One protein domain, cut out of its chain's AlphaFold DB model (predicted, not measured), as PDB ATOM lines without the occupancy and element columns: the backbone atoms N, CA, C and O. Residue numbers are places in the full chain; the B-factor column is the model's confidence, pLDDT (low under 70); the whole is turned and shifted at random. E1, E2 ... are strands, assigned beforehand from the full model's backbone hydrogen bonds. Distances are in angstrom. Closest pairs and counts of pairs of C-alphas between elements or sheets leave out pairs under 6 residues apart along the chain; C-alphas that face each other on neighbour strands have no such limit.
ATOM      1  N   GLU A  21     -18.527  15.815  24.477       94.38
ATOM      2  CA  GLU A  21     -19.449  16.880  24.103       94.38
ATOM      3  C   GLU A  21     -20.872  16.461  24.467       94.38
ATOM      4  O   GLU A  21     -21.274  15.313  24.236       94.38
ATOM      5  N   ILE A  22     -21.640  17.405  25.004       96.94
ATOM      6  CA  ILE A  22     -23.039  17.192  25.377       96.94
ATOM      7  C   ILE A  22     -23.932  18.298  24.823       96.94
ATOM      8  O   ILE A  22     -23.509  19.452  24.703       96.94
ATOM      9  N   TYR A  23     -25.205  17.985  24.568       98.12
ATOM     10  CA  TYR A  23     -26.231  19.028  24.548       98.12
ATOM     11  C   TYR A  23     -26.478  19.529  25.965       98.12
ATOM     12  O   TYR A  23     -26.686  18.747  26.888       98.12
ATOM     13  N   VAL A  24     -26.491  20.852  26.117       98.19
ATOM     14  CA  VAL A  24     -26.568  21.517  27.422       98.19
ATOM     15  C   VAL A  24     -27.990  21.509  27.975       98.19
ATOM     16  O   VAL A  24     -28.211  21.202  29.137       98.19
ATOM     17  N   LYS A  25     -28.991  21.810  27.140       98.44
ATOM     18  CA  LYS A  25     -30.397  21.899  27.566       98.44
ATOM     19  C   LYS A  25     -30.881  20.705  28.419       98.44
ATOM     20  O   LYS A  25     -31.488  20.965  29.455       98.44
ATOM     21  N   PRO A  26     -30.667  19.428  28.033       98.12
ATOM     22  CA  PRO A  26     -31.150  18.293  28.823       98.12
ATOM     23  C   PRO A  26     -30.397  18.061  30.141       98.12
ATOM     24  O   PRO A  26     -30.839  17.219  30.918       98.12
ATOM     25  N   THR A  27     -29.280  18.751  30.396       97.94
ATOM     26  CA  THR A  27     -28.486  18.583  31.626       97.94
ATOM     27  C   THR A  27     -28.735  19.665  32.673       97.94
ATOM     28  O   THR A  27     -28.302  19.501  33.812       97.94
ATOM     29  N   ILE A  28     -29.465  20.730  32.322       98.31
ATOM     30  CA  ILE A  28     -29.782  21.832  33.234       98.31
ATOM     31  C   ILE A  28     -30.687  21.361  34.376       98.31
ATOM     32  O   ILE A  28     -31.750  20.778  34.151       98.31
ATOM     33  N   LYS A  29     -30.278  21.672  35.605       97.75
ATOM     34  CA  LYS A  29     -31.017  21.436  36.851       97.75
ATOM     35  C   LYS A  29     -31.396  22.753  37.525       97.75
ATOM     36  O   LYS A  29     -32.456  22.830  38.143       97.75
ATOM     37  N   ASN A  30     -30.563  23.783  37.397       97.44
ATOM     38  CA  ASN A  30     -30.801  25.099  37.971       97.44
ATOM     39  C   ASN A  30     -31.881  25.857  37.168       97.44
ATOM     40  O   ASN A  30     -31.674  26.160  35.990       97.44
ATOM     41  N   PRO A  31     -33.020  26.234  37.781       97.06
ATOM     42  CA  PRO A  31     -34.120  26.905  37.081       97.06
ATOM     43  C   PRO A  31     -33.783  28.326  36.593       97.06
ATOM     44  O   PRO A  31     -34.511  28.880  35.765       97.06
ATOM     45  N   ASN A  32     -32.696  28.929  37.083       98.25
ATOM     46  CA  ASN A  32     -32.210  30.238  36.642       98.25
ATOM     47  C   ASN A  32     -31.251  30.155  35.443       98.25
ATOM     48  O   ASN A  32     -30.777  31.186  34.960       98.25
ATOM     49  N   ILE A  33     -30.982  28.954  34.936       98.56
ATOM     50  CA  ILE A  33     -30.223  28.727  33.710       98.56
ATOM     51  C   ILE A  33     -31.207  28.330  32.607       98.56
ATOM     52  O   ILE A  33     -31.970  27.376  32.733       98.56
ATOM     53  N   VAL A  34     -31.200  29.066  31.497       98.56
ATOM     54  CA  VAL A  34     -32.074  28.813  30.348       98.56
ATOM     55  C   VAL A  34     -31.220  28.662  29.102       98.56
ATOM     56  O   VAL A  34     -30.551  29.601  28.678       98.56
ATOM     57  N   VAL A  35     -31.268  27.480  28.488       98.62
ATOM     58  CA  VAL A  35     -30.453  27.162  27.311       98.62
ATOM     59  C   VAL A  35     -31.322  26.681  26.155       98.62
ATOM     60  O   VAL A  35     -32.196  25.825  26.310       98.62
ATOM     61  N   GLY A  36     -31.086  27.261  24.979       98.44
ATOM     62  CA  GLY A  36     -31.781  26.919  23.748       98.44
ATOM     63  C   GLY A  36     -31.454  25.524  23.206       98.44
ATOM     64  O   GLY A  36     -30.426  24.924  23.511       98.44
ATOM     65  N   ASP A  37     -32.346  25.014  22.353       98.38
ATOM     66  CA  ASP A  37     -32.173  23.729  21.669       98.38
ATOM     67  C   ASP A  37     -30.861  23.671  20.873       98.38
ATOM     68  O   ASP A  37     -30.441  24.666  20.276       98.38
ATOM     69  N   PHE A  38     -30.264  22.476  20.819       97.06
ATOM     70  CA  PHE A  38     -29.049  22.169  20.051       97.06
ATOM     71  C   PHE A  38     -27.796  22.956  20.462       97.06
ATOM     72  O   PHE A  38     -26.787  22.900  19.760       97.06
ATOM     73  N   THR A  39     -27.842  23.667  21.588       98.19
ATOM     74  CA  THR A  39     -26.653  24.263  22.195       98.19
ATOM     75  C   THR A  39     -25.834  23.185  22.888       98.19
ATOM     76  O   THR A  39     -26.379  22.359  23.627       98.19
ATOM     77  N   TYR A  40     -24.528  23.190  22.640       97.25
ATOM     78  CA  TYR A  40     -23.609  22.171  23.130       97.25
ATOM     79  C   TYR A  40     -22.338  22.772  23.716       97.25
ATOM     80  O   TYR A  40     -21.935  23.878  23.346       97.25
ATOM     81  N   ILE A  41     -21.705  22.015  24.605       97.44
ATOM     82  CA  ILE A  41     -20.401  22.322  25.190       97.44
ATOM     83  C   ILE A  41     -19.448  21.160  24.935       97.44
ATOM     84  O   ILE A  41     -19.850  20.004  25.040       97.44
ATOM     85  N   ALA A  42     -18.195  21.468  24.598       95.44
ATOM     86  CA  ALA A  42     -17.107  20.490  24.495       95.44
ATOM     87  C   ALA A  42     -16.574  20.091  25.890       95.44
ATOM     88  O   ALA A  42     -15.387  20.265  26.183       95.44
ATOM     89  N   ASP A  43     -17.492  19.638  26.747       94.31
ATOM     90  CA  ASP A  43     -17.289  19.098  28.095       94.31
ATOM     91  C   ASP A  43     -18.502  18.205  28.465       94.31
ATOM     92  O   ASP A  43     -19.431  18.046  27.667       94.31
ATOM     93  N   SER A  44     -18.493  17.613  29.657       92.44
ATOM     94  CA  SER A  44     -19.484  16.659  30.174       92.44
ATOM     95  C   SER A  44     -20.404  17.222  31.266       92.44
ATOM     96  O   SER A  44     -21.487  16.676  31.475       92.44
ATOM     97  N   GLU A  45     -20.043  18.341  31.903       94.19
ATOM     98  CA  GLU A  45     -20.807  18.965  32.994       94.19
ATOM     99  C   GLU A  45     -20.929  20.482  32.754       94.19
ATOM    100  O   GLU A  45     -19.996  21.236  32.985       94.19
ATOM    101  N   PHE A  46     -22.076  20.970  32.269       97.50
ATOM    102  CA  PHE A  46     -22.227  22.400  31.949       97.50
ATOM    103  C   PHE A  46     -22.287  23.305  33.190       97.50
ATOM    104  O   PHE A  46     -21.656  24.358  33.215       97.50
ATOM    105  N   GLU A  47     -23.061  22.929  34.214       97.56
ATOM    106  CA  GLU A  47     -23.318  23.814  35.362       97.56
ATOM    107  C   GLU A  47     -22.073  24.057  36.227       97.56
ATOM    108  O   GLU A  47     -22.014  25.075  36.912       97.56
ATOM    109  N   SER A  48     -21.046  23.199  36.153       97.00
ATOM    110  CA  SER A  48     -19.761  23.451  36.824       97.00
ATOM    111  C   SER A  48     -18.989  24.630  36.232       97.00
ATOM    112  O   SER A  48     -18.118  25.160  36.912       97.00
ATOM    113  N   HIS A  49     -19.325  25.057  35.010       98.06
ATOM    114  CA  HIS A  49     -18.757  26.247  34.371       98.06
ATOM    115  C   HIS A  49     -19.516  27.539  34.712       98.06
ATOM    116  O   HIS A  49     -19.269  28.583  34.111       98.06
ATOM    117  N   VAL A  50     -20.502  27.490  35.616       98.31
ATOM    118  CA  VAL A  50     -21.300  28.657  36.016       98.31
ATOM    119  C   VAL A  50     -20.952  29.032  37.454       98.31
ATOM    120  O   VAL A  50     -21.491  28.497  38.423       98.31
ATOM    121  N   ALA A  51     -20.023  29.971  37.599       98.12
ATOM    122  CA  ALA A  51     -19.494  30.401  38.881       98.12
ATOM    123  C   ALA A  51     -20.342  31.517  39.508       98.12
ATOM    124  O   ALA A  51     -20.846  32.411  38.827       98.12
ATOM    125  N   HIS A  52     -20.434  31.505  40.842       97.88
ATOM    126  CA  HIS A  52     -21.101  32.541  41.643       97.88
ATOM    127  C   HIS A  52     -22.604  32.728  41.359       97.88
ATOM    128  O   HIS A  52     -23.146  33.817  41.555       97.88
ATOM    129  N   HIS A  53     -23.289  31.677  40.894       97.81
ATOM    130  CA  HIS A  53     -24.729  31.715  40.629       97.81
ATOM    131  C   HIS A  53     -25.525  31.286  41.860       97.81
ATOM    132  O   HIS A  53     -25.777  30.100  42.070       97.81
ATOM    133  N   TYR A  54     -25.899  32.245  42.701       95.62
ATOM    134  CA  TYR A  54     -26.653  31.957  43.920       95.62
ATOM    135  C   TYR A  54     -28.153  32.193  43.735       95.62
ATOM    136  O   TYR A  54     -28.572  33.184  43.138       95.62
ATOM    137  N   GLU A  55     -28.983  31.317  44.310       92.44
ATOM    138  CA  GLU A  55     -30.448  31.399  44.187       92.44
ATOM    139  C   GLU A  55     -31.026  32.726  44.701       92.44
ATOM    140  O   GLU A  55     -31.994  33.238  44.142       92.44
ATOM    141  N   TRP A  56     -30.413  33.308  45.737       93.19
ATOM    142  CA  TRP A  56     -30.880  34.543  46.367       93.19
ATOM    143  C   TRP A  56     -30.641  35.806  45.521       93.19
ATOM    144  O   TRP A  56     -31.308  36.810  45.763       93.19
ATOM    145  N   ASN A  57     -29.750  35.775  44.518       94.62
ATOM    146  CA  ASN A  57     -29.534  36.904  43.602       94.62
ATOM    147  C   ASN A  57     -30.668  37.045  42.577       94.62
ATOM    148  O   ASN A  57     -30.942  38.148  42.108       94.62
ATOM    149  N   GLY A  58     -31.301  35.930  42.198       95.06
ATOM    150  CA  GLY A  58     -32.349  35.892  41.174       95.06
ATOM    151  C   GLY A  58     -31.881  36.235  39.751       95.06
ATOM    152  O   GLY A  58     -32.720  36.394  38.859       95.06
ATOM    153  N   ASP A  59     -30.572  36.359  39.516       97.75
ATOM    154  CA  ASP A  59     -30.015  36.576  38.186       97.75
ATOM    155  C   ASP A  59     -30.093  35.306  37.332       97.75
ATOM    156  O   ASP A  59     -30.213  34.190  37.837       97.75
ATOM    157  N   LYS A  60     -30.085  35.476  36.006       98.44
ATOM    158  CA  LYS A  60     -30.294  34.377  35.056       98.44
ATOM    159  C   LYS A  60     -29.189  34.315  34.022       98.44
ATOM    160  O   LYS A  60     -28.803  35.342  33.467       98.44
ATOM    161  N   LEU A  61     -28.765  33.097  33.700       98.56
ATOM    162  CA  LEU A  61     -27.934  32.817  32.534       98.56
ATOM    163  C   LEU A  61     -28.842  32.373  31.386       98.56
ATOM    164  O   LEU A  61     -29.529  31.359  31.496       98.56
ATOM    165  N   ILE A  62     -28.857  33.128  30.286       98.56
ATOM    166  CA  ILE A  62     -29.683  32.825  29.111       98.56
ATOM    167  C   ILE A  62     -28.777  32.640  27.895       98.56
ATOM    168  O   ILE A  62     -28.104  33.577  27.469       98.56
ATOM    169  N   ILE A  63     -28.797  31.443  27.310       98.44
ATOM    170  CA  ILE A  63     -28.046  31.100  26.098       98.44
ATOM    171  C   ILE A  63     -29.033  30.737  24.987       98.44
ATOM    172  O   ILE A  63     -29.958  29.946  25.183       98.44
ATOM    173  N   GLY A  64     -28.832  31.323  23.805       98.06
ATOM    174  CA  GLY A  64     -29.656  31.076  22.621       98.06
ATOM    175  C   GLY A  64     -29.583  29.637  22.091       98.06
ATOM    176  O   GLY A  64     -28.976  28.750  22.690       98.06
ATOM    177  N   LYS A  65     -30.232  29.400  20.946       98.06
ATOM    178  CA  LYS A  65     -30.249  28.098  20.257       98.06
ATOM    179  C   LYS A  65     -29.027  27.921  19.357       98.06
ATOM    180  O   LYS A  65     -28.500  28.907  18.846       98.06
ATOM    181  N   SER A  66     -28.656  26.668  19.095       95.81
ATOM    182  CA  SER A  66     -27.599  26.290  18.144       95.81
ATOM    183  C   SER A  66     -26.243  26.954  18.420       95.81
ATOM    184  O   SER A  66     -25.470  27.205  17.493       95.81
ATOM    185  N   PHE A  67     -25.959  27.264  19.687       95.81
ATOM    186  CA  PHE A  67     -24.701  27.869  20.104       95.81
ATOM    187  C   PHE A  67     -23.665  26.790  20.446       95.81
ATOM    188  O   PHE A  67     -24.008  25.730  20.970       95.81
ATOM    189  N   ARG A  68     -22.388  27.060  20.162       95.81
ATOM    190  CA  ARG A  68     -21.271  26.179  20.519       95.81
ATOM    191  C   ARG A  68     -20.449  26.820  21.625       95.81
ATOM    192  O   ARG A  68     -19.902  27.901  21.427       95.81
ATOM    193  N   ILE A  69     -20.292  26.106  22.731       97.00
ATOM    194  CA  ILE A  69     -19.428  26.486  23.845       97.00
ATOM    195  C   ILE A  69     -18.148  25.656  23.742       97.00
ATOM    196  O   ILE A  69     -18.175  24.425  23.725       97.00
ATOM    197  N   THR A  70     -17.021  26.341  23.590       94.44
ATOM    198  CA  THR A  70     -15.697  25.709  23.538       94.44
ATOM    199  C   THR A  70     -15.214  25.361  24.945       94.44
ATOM    200  O   THR A  70     -15.629  25.982  25.920       94.44
ATOM    201  N   THR A  71     -14.321  24.377  25.045       92.75
ATOM    202  CA  THR A  71     -13.647  23.995  26.289       92.75
ATOM    203  C   THR A  71     -13.001  25.212  26.964       92.75
ATOM    204  O   THR A  71     -12.413  26.057  26.283       92.75
ATOM    205  N   GLY A  72     -13.102  25.282  28.295       92.62
ATOM    206  CA  GLY A  72     -12.498  26.331  29.127       92.62
ATOM    207  C   GLY A  72     -13.289  27.639  29.221       92.62
ATOM    208  O   GLY A  72     -12.789  28.599  29.801       92.62
ATOM    209  N   VAL A  73     -14.492  27.711  28.642       97.25
ATOM    210  CA  VAL A  73     -15.404  28.842  28.866       97.25
ATOM    211  C   VAL A  73     -15.984  28.756  30.274       97.25
ATOM    212  O   VAL A  73     -16.545  27.733  30.639       97.25
ATOM    213  N   GLU A  74     -15.912  29.866  31.003       98.00
ATOM    214  CA  GLU A  74     -16.519  30.047  32.321       98.00
ATOM    215  C   GLU A  74     -17.529  31.201  32.274       98.00
ATOM    216  O   GLU A  74     -17.291  32.234  31.639       98.00
ATOM    217  N   PHE A  75     -18.654  31.038  32.965       98.19
ATOM    218  CA  PHE A  75     -19.697  32.044  33.133       98.19
ATOM    219  C   PHE A  75     -19.636  32.582  34.560       98.19
ATOM    220  O   PHE A  75     -19.927  31.867  35.514       98.19
ATOM    221  N   VAL A  76     -19.262  33.852  34.713       98.31
ATOM    222  CA  VAL A  76     -19.214  34.521  36.019       98.31
ATOM    223  C   VAL A  76     -20.517  35.282  36.241       98.31
ATOM    224  O   VAL A  76     -20.849  36.184  35.470       98.31
ATOM    225  N   MET A  77     -21.249  34.914  37.289       98.38
ATOM    226  CA  MET A  77     -22.544  35.505  37.639       98.38
ATOM    227  C   MET A  77     -22.404  36.624  38.685       98.38
ATOM    228  O   MET A  77     -21.315  36.897  39.198       98.38
ATOM    229  N   ASN A  78     -23.510  37.294  39.025       97.94
ATOM    230  CA  ASN A  78     -23.463  38.517  39.839       97.94
ATOM    231  C   ASN A  78     -23.058  38.295  41.302       97.94
ATOM    232  O   ASN A  78     -22.745  39.269  41.986       97.94
ATOM    233  N   GLY A  79     -23.035  37.052  41.790       97.12
ATOM    234  CA  GLY A  79     -22.529  36.726  43.124       97.12
ATOM    235  C   GLY A  79     -21.021  36.952  43.296       97.12
ATOM    236  O   GLY A  79     -20.522  36.843  44.411       97.12
TER     237      GLY A  79
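This is residues 21 to 79 of the 82 residues of an uncharacterized protein of Turicibacter sp. H121 (UniProt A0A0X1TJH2). With little regular structure, the chain is wound in two stacked turns, mostly of loop: the first runs from E1 through residues 40 to 41 and 50 to 51, the second from E2 through 68 to 69 and 75 to 76, side by side with it. The printed part has 59 residues, no named helix and two named strands, E1 then E2, in one parallel sheet. The class is all strand, though named elements hold only 6 residues. It is compact, with a radius of gyration of the C-alphas of 10.8 A and spans of 30 by 21 by 16 A.

E1, residues 33 to 35, and E2, residues 61 to 63, are parallel neighbours, 2 degrees between their directions. C-alphas 34 and 62 face each other at 4.8 A. N 34 and O 61, 2.8 A apart, and N 63 and O 34, 2.9 A apart, are within hydrogen-bond range. Outside the named strands, residues 40 to 41 pair parallel with 68 to 69, and 50 to 51 with 75 to 76; residues 22 to 23 pair antiparallel with 40 to 41.

E1 begins at C-alpha 33 (-30.223, 28.727, 33.710) and is 6.6 A long. E2 ends at C-alpha 63 (-28.046, 31.100, 26.098) and is 6.7 A long.

The C-alphas of Glu 21 and Trp 56, the two farthest apart, are 30.6 A apart. The link E1 to E2, 25 residues, is long. The printed part has no cut, and no printed residue is under 70 in pLDDT.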